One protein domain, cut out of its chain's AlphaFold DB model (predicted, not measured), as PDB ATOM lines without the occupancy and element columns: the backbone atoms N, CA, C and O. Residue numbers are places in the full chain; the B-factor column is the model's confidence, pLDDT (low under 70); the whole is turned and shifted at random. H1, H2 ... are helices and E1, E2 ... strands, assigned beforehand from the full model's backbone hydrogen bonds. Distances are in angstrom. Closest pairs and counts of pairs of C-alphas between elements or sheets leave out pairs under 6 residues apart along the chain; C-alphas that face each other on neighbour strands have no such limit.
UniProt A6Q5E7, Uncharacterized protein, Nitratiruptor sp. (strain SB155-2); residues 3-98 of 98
ATOM      1  N   ILE A   3      13.865   3.267 -47.995       96.25
ATOM      2  CA  ILE A   3      14.937   3.080 -47.016       96.25
ATOM      3  C   ILE A   3      14.733   4.055 -45.866       96.25
ATOM      4  O   ILE A   3      14.373   5.209 -46.088       96.25
ATOM      5  N   VAL A   4      15.018   3.608 -44.651       97.62
ATOM      6  CA  VAL A   4      15.070   4.443 -43.457       97.62
ATOM      7  C   VAL A   4      16.518   4.628 -43.024       97.62
ATOM      8  O   VAL A   4      17.244   3.660 -42.793       97.62
ATOM      9  N   VAL A   5      16.923   5.887 -42.882       97.62
ATOM     10  CA  VAL A   5      18.218   6.286 -42.330       97.62
ATOM     11  C   VAL A   5      17.965   7.054 -41.030       97.62
ATOM     12  O   VAL A   5      17.435   8.167 -41.076       97.62
ATOM     13  N   PRO A   6      18.307   6.492 -39.858       97.50
ATOM     14  CA  PRO A   6      18.257   7.213 -38.594       97.50
ATOM     15  C   PRO A   6      19.320   8.314 -38.582       97.50
ATOM     16  O   PRO A   6      20.477   8.065 -38.934       97.50
ATOM     17  N   THR A   7      18.953   9.528 -38.174       97.25
ATOM     18  CA  THR A   7      19.885  10.657 -38.094       97.25
ATOM     19  C   THR A   7      19.660  11.483 -36.824       97.25
ATOM     20  O   THR A   7      18.571  11.547 -36.245       97.25
ATOM     21  N   LYS A   8      20.726  12.139 -36.349       95.38
ATOM     22  CA  LYS A   8      20.651  13.081 -35.212       95.38
ATOM     23  C   LYS A   8      20.027  14.413 -35.597       95.38
ATOM     24  O   LYS A   8      19.371  15.053 -34.779       95.38
ATOM     25  N   GLU A   9      20.297  14.840 -36.821       91.88
ATOM     26  CA  GLU A   9      19.875  16.111 -37.386       91.88
ATOM     27  C   GLU A   9      19.612  15.901 -38.875       91.88
ATOM     28  O   GLU A   9      20.346  15.170 -39.549       91.88
ATOM     29  N   PHE A  10      18.566  16.548 -39.382       93.38
ATOM     30  CA  PHE A  10      18.261  16.541 -40.800       93.38
ATOM     31  C   PHE A  10      18.987  17.686 -41.510       93.38
ATOM     32  O   PHE A  10      18.828  18.859 -41.173       93.38
ATOM     33  N   ALA A  11      19.776  17.323 -42.512       93.69
ATOM     34  CA  ALA A  11      20.524  18.213 -43.391       93.69
ATOM     35  C   ALA A  11      20.318  17.836 -44.874       93.69
ATOM     36  O   ALA A  11      21.199  18.051 -45.700       93.69
ATOM     37  N   GLY A  12      19.168  17.244 -45.225       92.75
ATOM     38  CA  GLY A  12      18.925  16.741 -46.580       92.75
ATOM     39  C   GLY A  12      19.774  15.506 -46.891       92.75
ATOM     40  O   GLY A  12      19.908  14.620 -46.049       92.75
ATOM     41  N   GLU A  13      20.354  15.449 -48.086       93.38
ATOM     42  CA  GLU A  13      21.201  14.335 -48.546       93.38
ATOM     43  C   GLU A  13      22.523  14.227 -47.761       93.38
ATOM     44  O   GLU A  13      23.044  13.130 -47.561       93.38
ATOM     45  N   ASP A  14      22.995  15.345 -47.198       95.81
ATOM     46  CA  ASP A  14      24.178  15.418 -46.331       95.81
ATOM     47  C   ASP A  14      23.922  14.912 -44.898       95.81
ATOM     48  O   ASP A  14      24.835  14.892 -44.062       95.81
ATOM     49  N   SER A  15      22.682  14.522 -44.572       96.12
ATOM     50  CA  SER A  15      22.344  14.016 -43.238       96.12
ATOM     51  C   SER A  15      23.173  12.779 -42.920       96.12
ATOM     52  O   SER A  15      23.210  11.825 -43.693       96.12
ATOM     53  N   LYS A  16      23.818  12.780 -41.755       97.50
ATOM     54  CA  LYS A  16      24.703  11.687 -41.352       97.50
ATOM     55  C   LYS A  16      23.947  10.622 -40.589       97.50
ATOM     56  O   LYS A  16      23.193  10.933 -39.664       97.50
ATOM     57  N   ILE A  17      24.249   9.375 -40.920       97.44
ATOM     58  CA  ILE A  17      23.706   8.221 -40.222       97.44
ATOM     59  C   ILE A  17      24.090   8.214 -38.737       97.44
ATOM     60  O   ILE A  17      25.243   8.455 -38.352       97.44
ATOM     61  N   SER A  18      23.115   7.882 -37.901       97.50
ATOM     62  CA  SER A  18      23.280   7.533 -36.495       97.50
ATOM     63  C   SER A  18      22.674   6.162 -36.212       97.50
ATOM     64  O   SER A  18      22.013   5.568 -37.058       97.50
ATOM     65  N   THR A  19      22.905   5.648 -35.009       97.06
ATOM     66  CA  THR A  19      22.147   4.499 -34.506       97.06
ATOM     67  C   THR A  19      20.704   4.909 -34.216       97.06
ATOM     68  O   THR A  19      20.452   6.081 -33.917       97.06
ATOM     69  N   VAL A  20      19.768   3.960 -34.230       95.44
ATOM     70  CA  VAL A  20      18.349   4.173 -33.891       95.44
ATOM     71  C   VAL A  20      18.209   4.801 -32.508       95.44
ATOM     72  O   VAL A  20      17.492   5.779 -32.336       95.44
ATOM     73  N   THR A  21      18.979   4.306 -31.538       93.38
ATOM     74  CA  THR A  21      18.945   4.810 -30.151       93.38
ATOM     75  C   THR A  21      19.404   6.269 -30.024       93.38
ATOM     76  O   THR A  21      19.013   6.968 -29.093       93.38
ATOM     77  N   GLU A  22      20.261   6.734 -30.935       95.31
ATOM     78  CA  GLU A  22      20.786   8.104 -30.922       95.31
ATOM     79  C   GLU A  22      20.044   9.032 -31.893       95.31
ATOM     80  O   GLU A  22      20.349  10.226 -31.937       95.31
ATOM     81  N   ALA A  23      19.133   8.495 -32.703       95.06
ATOM     82  CA  ALA A  23      18.429   9.256 -33.714       95.06
ATOM     83  C   ALA A  23      17.391  10.179 -33.069       95.06
ATOM     84  O   ALA A  23      16.666   9.794 -32.152       95.06
ATOM     85  N   HIS A  24      17.310  11.407 -33.572       95.12
ATOM     86  CA  HIS A  24      16.210  12.320 -33.251       95.12
ATOM     87  C   HIS A  24      15.170  12.366 -34.371       95.12
ATOM     88  O   HIS A  24      14.050  12.823 -34.159       95.12
ATOM     89  N   THR A  25      15.559  11.932 -35.568       95.75
ATOM     90  CA  THR A  25      14.697  11.869 -36.737       95.75
ATOM     91  C   THR A  25      15.067  10.660 -37.589       95.75
ATOM     92  O   THR A  25      16.198  10.169 -37.570       95.75
ATOM     93  N   PHE A  26      14.090  10.173 -38.333       97.06
ATOM     94  CA  PHE A  26      14.214   9.074 -39.268       97.06
ATOM     95  C   PHE A  26      13.917   9.602 -40.652       97.06
ATOM     96  O   PHE A  26      12.848  10.165 -40.910       97.06
ATOM     97  N   VAL A  27      14.893   9.433 -41.531       97.31
ATOM     98  CA  VAL A  27      14.822   9.927 -42.893       97.31
ATOM     99  C   VAL A  27      14.416   8.786 -43.808       97.31
ATOM    100  O   VAL A  27      15.147   7.814 -43.979       97.31
ATOM    101  N   PHE A  28      13.234   8.919 -44.386       97.12
ATOM    102  CA  PHE A  28      12.656   8.019 -45.366       97.12
ATOM    103  C   PHE A  28      13.083   8.461 -46.756       97.12
ATOM    104  O   PHE A  28      12.712   9.545 -47.212       97.12
ATOM    105  N   VAL A  29      13.853   7.613 -47.423       96.69
ATOM    106  CA  VAL A  29      14.412   7.857 -48.749       96.69
ATOM    107  C   VAL A  29      13.722   6.925 -49.732       96.69
ATOM    108  O   VAL A  29      13.900   5.704 -49.689       96.69
ATOM    109  N   GLN A  30      12.910   7.501 -50.613       95.94
ATOM    110  CA  GLN A  30      12.275   6.768 -51.699       95.94
ATOM    111  C   GLN A  30      13.254   6.689 -52.870       95.94
ATOM    112  O   GLN A  30      13.612   7.711 -53.453       95.94
ATOM    113  N   LEU A  31      13.656   5.471 -53.219       93.06
ATOM    114  CA  LEU A  31      14.483   5.194 -54.385       93.06
ATOM    115  C   LEU A  31      13.647   4.707 -55.567       93.06
ATOM    116  O   LEU A  31      12.833   3.779 -55.431       93.06
ATOM    117  N   GLY A  32      13.912   5.319 -56.719       88.75
ATOM    118  CA  GLY A  32      13.301   5.023 -58.012       88.75
ATOM    119  C   GLY A  32      14.099   4.046 -58.874       88.75
ATOM    120  O   GLY A  32      14.931   3.267 -58.396       88.75
ATOM    121  N   GLU A  33      13.859   4.099 -60.185       81.06
ATOM    122  CA  GLU A  33      14.660   3.357 -61.160       81.06
ATOM    123  C   GLU A  33      16.128   3.802 -61.118       81.06
ATOM    124  O   GLU A  33      16.447   4.989 -61.060       81.06
ATOM    125  N   GLY A  34      17.045   2.833 -61.124       80.00
ATOM    126  CA  GLY A  34      18.477   3.118 -61.021       80.00
ATOM    127  C   GLY A  34      18.923   3.654 -59.657       80.00
ATOM    128  O   GLY A  34      20.038   4.153 -59.584       80.00
ATOM    129  N   MET A  35      18.094   3.527 -58.606       79.50
ATOM    130  CA  MET A  35      18.385   3.946 -57.222       79.50
ATOM    131  C   MET A  35      18.650   5.450 -57.052       79.50
ATOM    132  O   MET A  35      19.405   5.863 -56.180       79.50
ATOM    133  N   GLN A  36      18.017   6.283 -57.874       85.44
ATOM    134  CA  GLN A  36      18.024   7.729 -57.662       85.44
ATOM    135  C   GLN A  36      17.056   8.102 -56.536       85.44
ATOM    136  O   GLN A  36      16.011   7.463 -56.379       85.44
ATOM    137  N   ILE A  37      17.391   9.146 -55.777       91.75
ATOM    138  CA  ILE A  37      16.520   9.695 -54.735       91.75
ATOM    139  C   ILE A  37      15.330  10.395 -55.405       91.75
ATOM    140  O   ILE A  37      15.488  11.413 -56.073       91.75
ATOM    141  N   GLU A  38      14.127   9.852 -55.223       92.69
ATOM    142  CA  GLU A  38      12.877  10.453 -55.707       92.69
ATOM    143  C   GLU A  38      12.254  11.385 -54.667       92.69
ATOM    144  O   GLU A  38      11.675  12.417 -55.011       92.69
ATOM    145  N   ALA A  39      12.349  11.015 -53.388       92.38
ATOM    146  CA  ALA A  39      11.817  11.799 -52.286       92.38
ATOM    147  C   ALA A  39      12.568  11.521 -50.983       92.38
ATOM    148  O   ALA A  39      13.030  10.405 -50.736       92.38
ATOM    149  N   ILE A  40      12.624  12.549 -50.136       94.50
ATOM    150  CA  ILE A  40      13.147  12.486 -48.776       94.50
ATOM    151  C   ILE A  40      12.080  13.037 -47.833       94.50
ATOM    152  O   ILE A  40      11.606  14.163 -48.005       94.50
ATOM    153  N   HIS A  41      11.715  12.249 -46.828       94.31
ATOM    154  CA  HIS A  41      10.787  12.649 -45.777       94.31
ATOM    155  C   HIS A  41      11.405  12.404 -44.409       94.31
ATOM    156  O   HIS A  41      12.000  11.360 -44.182       94.31
ATOM    157  N   GLU A  42      11.230  13.336 -43.481       93.75
ATOM    158  CA  GLU A  42      11.655  13.156 -42.097       93.75
ATOM    159  C   GLU A  42      10.458  12.847 -41.196       93.75
ATOM    160  O   GLU A  42       9.360  13.383 -41.384       93.75
ATOM    161  N   LYS A  43      10.670  11.975 -40.211       92.88
ATOM    162  CA  LYS A  43       9.697  11.680 -39.159       92.88
ATOM    163  C   LYS A  43      10.412  11.521 -37.820       92.88
ATOM    164  O   LYS A  43      11.519  10.996 -37.783       92.88
ATOM    165  N   PRO A  44       9.779  11.894 -36.698       91.75
ATOM    166  CA  PRO A  44      10.370  11.696 -35.373       91.75
ATOM    167  C   PRO A  44      10.481  10.213 -34.980       91.75
ATOM    168  O   PRO A  44      11.203   9.873 -34.051       91.75
ATOM    169  N   THR A  45       9.741   9.333 -35.657       90.75
ATOM    170  CA  THR A  45       9.673   7.887 -35.418       90.75
ATOM    171  C   THR A  45       9.402   7.183 -36.753       90.75
ATOM    172  O   THR A  45       8.812   7.786 -37.656       90.75
ATOM    173  N   PHE A  46       9.841   5.928 -36.882       90.31
ATOM    174  CA  PHE A  46       9.461   5.044 -37.991       90.31
ATOM    175  C   PHE A  46       8.408   4.000 -37.600       90.31
ATOM    176  O   PHE A  46       8.069   3.141 -38.414       90.31
ATOM    177  N   GLU A  47       7.889   4.067 -36.372       85.81
ATOM    178  CA  GLU A  47       6.911   3.109 -35.868       85.81
ATOM    179  C   GLU A  47       5.687   3.066 -36.795       85.81
ATOM    180  O   GLU A  47       5.111   4.101 -37.142       85.81
ATOM    181  N   ASN A  48       5.241   1.861 -37.151       85.69
ATOM    182  CA  ASN A  48       4.116   1.610 -38.065       85.69
ATOM    183  C   ASN A  48       4.312   2.094 -39.517       85.69
ATOM    184  O   ASN A  48       3.342   2.142 -40.280       85.69
ATOM    185  N   GLU A  49       5.531   2.435 -39.927       90.62
ATOM    186  CA  GLU A  49       5.841   2.753 -41.320       90.62
ATOM    187  C   GLU A  49       6.270   1.496 -42.082       90.62
ATOM    188  O   GLU A  49       6.971   0.636 -41.557       90.62
ATOM    189  N   LEU A  50       5.856   1.385 -43.345       92.25
ATOM    190  CA  LEU A  50       6.255   0.276 -44.212       92.25
ATOM    191  C   LEU A  50       7.474   0.687 -45.032       92.25
ATOM    192  O   LEU A  50       7.357   1.561 -45.888       92.25
ATOM    193  N   PHE A  51       8.615   0.042 -44.804       95.75
ATOM    194  CA  PHE A  51       9.862   0.273 -45.534       95.75
ATOM    195  C   PHE A  51      10.603  -1.043 -45.793       95.75
ATOM    196  O   PHE A  51      10.391  -2.038 -45.105       95.75
ATOM    197  N   ASP A  52      11.467  -1.049 -46.806       95.44
ATOM    198  CA  ASP A  52      12.191  -2.249 -47.236       95.44
ATOM    199  C   ASP A  52      13.474  -2.457 -46.413       95.44
ATOM    200  O   ASP A  52      13.833  -3.588 -46.074       95.44
ATOM    201  N   TYR A  53      14.168  -1.356 -46.099       96.56
ATOM    202  CA  TYR A  53      15.464  -1.378 -45.425       96.56
ATOM    203  C   TYR A  53      15.574  -0.323 -44.331       96.56
ATOM    204  O   TYR A  53      15.160   0.818 -44.524       96.56
ATOM    205  N   ILE A  54      16.222  -0.681 -43.226       97.38
ATOM    206  CA  ILE A  54      16.797   0.264 -42.269       97.38
ATOM    207  C   ILE A  54      18.320   0.195 -42.360       97.38
ATOM    208  O   ILE A  54      18.893  -0.886 -42.493       97.38
ATOM    209  N   VAL A  55      18.988   1.340 -42.304       97.50
ATOM    210  CA  VAL A  55      20.454   1.403 -42.330       97.50
ATOM    211  C   VAL A  55      20.953   1.793 -40.948       97.50
ATOM    212  O   VAL A  55      20.454   2.749 -40.362       97.50
ATOM    213  N   SER A  56      21.950   1.078 -40.431       97.25
ATOM    214  CA  SER A  56      22.590   1.386 -39.149       97.25
ATOM    215  C   SER A  56      24.117   1.383 -39.276       97.25
ATOM    216  O   SER A  56      24.665   0.632 -40.086       97.25
ATOM    217  N   PRO A  57      24.845   2.209 -38.496       97.06
ATOM    218  CA  PRO A  57      26.298   2.172 -38.448       97.06
ATOM    219  C   PRO A  57      26.844   1.183 -37.400       97.06
ATOM    220  O   PRO A  57      28.063   1.092 -37.236       97.06
ATOM    221  N   ASP A  58      25.974   0.484 -36.662       96.44
ATOM    222  CA  ASP A  58      26.341  -0.507 -35.649       96.44
ATOM    223  C   ASP A  58      25.516  -1.787 -35.826       96.44
ATOM    224  O   ASP A  58      24.291  -1.769 -35.880       96.44
ATOM    225  N   LYS A  59      26.200  -2.930 -35.866       95.25
ATOM    226  CA  LYS A  59      25.563  -4.248 -35.966       95.25
ATOM    227  C   LYS A  59      24.772  -4.651 -34.714       95.25
ATOM    228  O   LYS A  59      24.016  -5.609 -34.776       95.25
ATOM    229  N   ASN A  60      25.009  -3.992 -33.576       94.56
ATOM    230  CA  ASN A  60      24.316  -4.261 -32.310       94.56
ATOM    231  C   ASN A  60      23.282  -3.173 -31.975       94.56
ATOM    232  O   ASN A  60      22.933  -3.001 -30.807       94.56
ATOM    233  N   ASP A  61      22.865  -2.384 -32.965       95.25
ATOM    234  CA  ASP A  61      21.843  -1.359 -32.779       95.25
ATOM    235  C   ASP A  61      20.473  -1.979 -32.457       95.25
ATOM    236  O   ASP A  61      20.227  -3.163 -32.690       95.25
ATOM    237  N   ASN A  62      19.571  -1.166 -31.912       93.81
ATOM    238  CA  ASN A  62      18.222  -1.596 -31.568       93.81
ATOM    239  C   ASN A  62      17.327  -1.589 -32.817       93.81
ATOM    240  O   ASN A  62      16.715  -0.571 -33.139       93.81
ATOM    241  N   LEU A  63      17.296  -2.717 -33.533       94.50
ATOM    242  CA  LEU A  63      16.607  -2.879 -34.820       94.50
ATOM    243  C   LEU A  63      15.389  -3.813 -34.751       94.50
ATOM    244  O   LEU A  63      14.770  -4.067 -35.783       94.50
ATOM    245  N   ASP A  64      15.034  -4.293 -33.557       93.75
ATOM    246  CA  ASP A  64      13.960  -5.271 -33.335       93.75
ATOM    247  C   ASP A  64      12.646  -4.840 -34.002       93.75
ATOM    248  O   ASP A  64      12.029  -5.615 -34.726       93.75
ATOM    249  N   GLU A  65      12.269  -3.568 -33.856       93.69
ATOM    250  CA  GLU A  65      11.047  -3.043 -34.465       93.69
ATOM    251  C   GLU A  65      11.086  -3.062 -36.001       93.69
ATOM    252  O   GLU A  65      10.095  -3.395 -36.649       93.69
ATOM    253  N   ALA A  66      12.229  -2.734 -36.606       94.06
ATOM    254  CA  ALA A  66      12.363  -2.789 -38.058       94.06
ATOM    255  C   ALA A  66      12.203  -4.230 -38.567       94.06
ATOM    256  O   ALA A  66      11.538  -4.458 -39.580       94.06
ATOM    257  N   PHE A  67      12.754  -5.205 -37.841       94.31
ATOM    258  CA  PHE A  67      12.584  -6.621 -38.162       94.31
ATOM    259  C   PHE A  67      11.137  -7.095 -37.980       94.31
ATOM    260  O   PHE A  67      10.634  -7.828 -38.834       94.31
ATOM    261  N   ASP A  68      10.444  -6.638 -36.935       94.06
ATOM    262  CA  ASP A  68       9.025  -6.940 -36.704       94.06
ATOM    263  C   ASP A  68       8.121  -6.388 -37.822       94.06
ATOM    264  O   ASP A  68       7.121  -7.011 -38.190       94.06
ATOM    265  N   LEU A  69       8.501  -5.254 -38.419       93.00
ATOM    266  CA  LEU A  69       7.844  -4.665 -39.593       93.00
ATOM    267  C   LEU A  69       8.209  -5.375 -40.914       93.00
ATOM    268  O   LEU A  69       7.658  -5.046 -41.966       93.00
ATOM    269  N   GLY A  70       9.098  -6.371 -40.871       93.38
ATOM    270  CA  GLY A  70       9.543  -7.147 -42.029       93.38
ATOM    271  C   GLY A  70      10.637  -6.474 -42.859       93.38
ATOM    272  O   GLY A  70      10.940  -6.951 -43.956       93.38
ATOM    273  N   ALA A  71      11.233  -5.391 -42.357       95.56
ATOM    274  CA  ALA A  71      12.342  -4.722 -43.015       95.56
ATOM    275  C   ALA A  71      13.658  -5.482 -42.804       95.56
ATOM    276  O   ALA A  71      13.837  -6.240 -41.848       95.56
ATOM    277  N   ARG A  72      14.611  -5.256 -43.707       95.88
ATOM    278  CA  ARG A  72      15.977  -5.783 -43.594       95.88
ATOM    279  C   ARG A  72      16.910  -4.697 -43.080       95.88
ATOM    280  O   ARG A  72      16.706  -3.517 -43.350       95.88
ATOM    281  N   ALA A  73      17.960  -5.089 -42.374       96.75
ATOM    282  CA  ALA A  73      18.931  -4.152 -41.831       96.75
ATOM    283  C   ALA A  73      20.231  -4.172 -42.639       96.75
ATOM    284  O   ALA A  73      20.751  -5.241 -42.960       96.75
ATOM    285  N   LEU A  74      20.762  -2.991 -42.946       97.19
ATOM    286  CA  LEU A  74      22.028  -2.810 -43.654       97.19
ATOM    287  C   LEU A  74      23.045  -2.105 -42.762       97.19
ATOM    288  O   LEU A  74      22.723  -1.127 -42.085       97.19
ATOM    289  N   LEU A  75      24.284  -2.582 -42.799       97.44
ATOM    290  CA  LEU A  75      25.409  -2.009 -42.081       97.44
ATOM    291  C   LEU A  75      26.141  -1.002 -42.971       97.44
ATOM    292  O   LEU A  75      26.805  -1.377 -43.937       97.44
ATOM    293  N   ALA A  76      26.064   0.275 -42.609       96.81
ATOM    294  CA  ALA A  76      26.853   1.340 -43.220       96.81
ATOM    295  C   ALA A  76      28.048   1.731 -42.343       96.81
ATOM    296  O   ALA A  76      28.142   1.391 -41.163       96.81
ATOM    297  N   ARG A  77      29.000   2.474 -42.910       95.19
ATOM    298  CA  ARG A  77      30.106   3.028 -42.122       95.19
ATOM    299  C   ARG A  77      29.611   4.220 -41.313       95.19
ATOM    300  O   ARG A  77      28.818   5.038 -41.775       95.19
ATOM    301  N   LYS A  78      30.136   4.359 -40.096       94.12
ATOM    302  CA  LYS A  78      29.818   5.493 -39.229       94.12
ATOM    303  C   LYS A  78      30.150   6.822 -39.913       94.12
ATOM    304  O   LYS A  78      31.276   7.023 -40.360       94.12
ATOM    305  N   GLY A  79      29.188   7.743 -39.896       92.88
ATOM    306  CA  GLY A  79      29.348   9.097 -40.422       92.88
ATOM    307  C   GLY A  79      29.080   9.250 -41.918       92.88
ATOM    308  O   GLY A  79      29.235  10.375 -42.388       92.88
ATOM    309  N   MET A  80      28.674   8.180 -42.615       97.00
ATOM    310  CA  MET A  80      28.203   8.275 -44.000       97.00
ATOM    311  C   MET A  80      26.969   9.181 -44.105       97.00
ATOM    312  O   MET A  80      26.117   9.176 -43.205       97.00
ATOM    313  N   SER A  81      26.891   9.951 -45.187       97.50
ATOM    314  CA  SER A  81      25.705  10.715 -45.573       97.50
ATOM    315  C   SER A  81      24.647   9.817 -46.224       97.50
ATOM    316  O   SER A  81      24.916   8.664 -46.571       97.50
ATOM    317  N   ILE A  82      23.433  10.337 -46.406       95.81
ATOM    318  CA  ILE A  82      22.381   9.627 -47.142       95.81
ATOM    319  C   ILE A  82      22.813   9.375 -48.588       95.81
ATOM    320  O   ILE A  82      22.614   8.267 -49.081       95.81
ATOM    321  N   GLU A  83      23.435  10.356 -49.244       95.00
ATOM    322  CA  GLU A  83      23.968  10.200 -50.606       95.00
ATOM    323  C   GLU A  83      24.969   9.035 -50.681       95.00
ATOM    324  O   GLU A  83      24.781   8.106 -51.466       95.00
ATOM    325  N   GLU A  84      25.963   9.010 -49.786       96.31
ATOM    326  CA  GLU A  84      26.972   7.944 -49.734       96.31
ATOM    327  C   GLU A  84      26.344   6.562 -49.463       96.31
ATOM    328  O   GLU A  84      26.811   5.544 -49.979       96.31
ATOM    329  N   ILE A  85      25.283   6.500 -48.650       95.88
ATOM    330  CA  ILE A  85      24.545   5.258 -48.368       95.88
ATOM    331  C   ILE A  85      23.817   4.765 -49.618       95.88
ATOM    332  O   ILE A  85      23.887   3.577 -49.934       95.88
ATOM    333  N   VAL A  86      23.131   5.658 -50.333       94.06
ATOM    334  CA  VAL A  86      22.410   5.318 -51.567       94.06
ATOM    335  C   VAL A  86      23.388   4.825 -52.634       94.06
ATOM    336  O   VAL A  86      23.144   3.782 -53.244       94.06
ATOM    337  N   GLU A  87      24.535   5.490 -52.793       93.31
ATOM    338  CA  GLU A  87      25.605   5.032 -53.685       93.31
ATOM    339  C   GLU A  87      26.122   3.642 -53.287       93.31
ATOM    340  O   GLU A  87      26.174   2.732 -54.119       93.31
ATOM    341  N   ALA A  88      26.433   3.415 -52.009       94.12
ATOM    342  CA  ALA A  88      26.887   2.105 -51.542       94.12
ATOM    343  C   ALA A  88      25.835   1.002 -51.782       94.12
ATOM    344  O   ALA A  88      26.179  -0.134 -52.123       94.12
ATOM    345  N   MET A  89      24.542   1.325 -51.672       92.12
ATOM    346  CA  MET A  89      23.458   0.399 -52.014       92.12
ATOM    347  C   MET A  89      23.400   0.084 -53.512       92.12
ATOM    348  O   MET A  89      23.178  -1.074 -53.876       92.12
ATOM    349  N   MET A  90      23.646   1.066 -54.383       89.25
ATOM    350  CA  MET A  90      23.726   0.858 -55.836       89.25
ATOM    351  C   MET A  90      24.790  -0.166 -56.212       89.25
ATOM    352  O   MET A  90      24.554  -1.032 -57.060       89.25
ATOM    353  N   PHE A  91      25.946  -0.088 -55.555       89.69
ATOM    354  CA  PHE A  91      27.076  -0.979 -55.797       89.69
ATOM    355  C   PHE A  91      27.030  -2.272 -54.969       89.69
ATOM    356  O   PHE A  91      27.905  -3.121 -55.133       89.69
ATOM    357  N   ARG A  92      25.982  -2.475 -54.154       87.38
ATOM    358  CA  ARG A  92      25.823  -3.624 -53.240       87.38
ATOM    359  C   ARG A  92      27.008  -3.782 -52.280       87.38
ATOM    360  O   ARG A  92      27.472  -4.893 -52.039       87.38
ATOM    361  N   GLU A  93      27.497  -2.663 -51.757       91.00
ATOM    362  CA  GLU A  93      28.649  -2.603 -50.849       91.00
ATOM    363  C   GLU A  93      28.260  -2.594 -49.365       91.00
ATOM    364  O   GLU A  93      29.140  -2.634 -48.506       91.00
ATOM    365  N   LEU A  94      26.961  -2.529 -49.052       92.81
ATOM    366  CA  LEU A  94      26.468  -2.632 -47.681       92.81
ATOM    367  C   LEU A  94      26.217  -4.093 -47.307       92.81
ATOM    368  O   LEU A  94      25.541  -4.821 -48.037       92.81
ATOM    369  N   ASP A  95      26.733  -4.493 -46.148       94.88
ATOM    370  CA  ASP A  95      26.493  -5.815 -45.575       94.88
ATOM    371  C   ASP A  95      25.121  -5.862 -44.893       94.88
ATOM    372  O   ASP A  95      24.678  -4.884 -44.293       94.88
ATOM    373  N   GLU A  96      24.451  -7.011 -44.938       94.12
ATOM    374  CA  GLU A  96      23.228  -7.219 -44.159       94.12
ATOM    375  C   GLU A  96      23.552  -7.533 -42.694       94.12
ATOM    376  O   GLU A  96      24.475  -8.297 -42.393       94.12
ATOM    377  N   ILE A  97      22.765  -6.966 -41.782       93.25
ATOM    378  CA  ILE A  97      22.796  -7.302 -40.357       93.25
ATOM    379  C   ILE A  97      21.813  -8.459 -40.137       93.25
ATOM    380  O   ILE A  97      20.635  -8.347 -40.488       93.25
ATOM    381  N   VAL A  98      22.321  -9.566 -39.587       83.06
ATOM    382  CA  VAL A  98      21.607 -10.830 -39.317       83.06
ATOM    383  C   VAL A  98      21.641 -11.205 -37.847       83.06
ATOM    384  O   VAL A  98      22.684 -10.949 -37.200       83.06
TER     385      VAL A  98
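This is residues 3 to 98 of the 98 residues of an uncharacterized protein of Nitratiruptor sp. (strain SB155-2) (UniProt A6Q5E7). Look for one strongly twisted sheet of six strands, with the helix H2 packed over one face at E1 and the short helix H1 only grazing the sheet. Its inner strands E1 and E4 lie nearest the middle, and the long link of residues 8 to 24 runs outside them. The printed part has 96 residues, with two named helices and six named strands in the order E1 E2 E3 E4 H1 E5 H2 E6; the sheet runs E3 E2 E1 E4 E5 E6 and is mixed. The class is mixed, helices and strands, with under half of the residues in named elements. The whole is compact and rounded, with a radius of gyration of the C-alphas of 11.7 A and spans of 29 by 25 by 24 A.

Begin with E1, residues 3 to 7, and E2, residues 25 to 31, an antiparallel hairpin where N 5 and O 27 are 2.8 A apart. E3, residues 37 to 43, makes a hairpin with E2, with N 28 and O 41 at 2.7 A. E1, E2 and E3 form a meander, each strand the antiparallel neighbour of the one before. E4, residues 53 to 56, is parallel to E1, with N 4 and O 53 at 2.8 A. H1, residues 64 to 68, only grazes the sheet with its residues 64 to 67; the closest C-alphas of H1 and E4 are those of Ala 66 and Ile 54, 6.8 A apart. E5, residues 72 to 75, is parallel to E4, with N 54 and O 72 at 2.9 A; E4, H1 and E5 form a strand-helix-strand unit, two parallel neighbour strands with a helix between, whose crossover is right-handed. H2, residues 82 to 90, is on the sheet at a height of 6.8 A over it, over E1, slantwise to the strands at 34 degrees to E1 on the local plane. The closest C-alphas of H2 and E1, those of Ile 82 and Val 5, are 7.2 A apart. E6, residues 95 to 97, is the antiparallel neighbour of E5, with N 75 and O 95 at 2.8 A. E3 and E6 are the edge strands, and they are apart, as are H1 and H2. In H1 and H2 every O i to N i+4 pair is within hydrogen-bond range.

Find C-alpha 3 at (14.937, 3.080, -47.016); from there E1 runs 12.7 A to C-alpha 7. E2 runs 18.9 A, E3 17.1 A and H2 12.4 A, from C-alpha 82 at (22.381, 9.627, -47.142). E6 ends at C-alpha 97, (22.796, -7.302, -40.357).

The two farthest C-alphas, those of Glu 33 and Asn 60, are 31.4 A apart. The printed part has no cut, and E1 to E2 is its one long link. Its mean pLDDT is 93.8, and no printed residue is under 70.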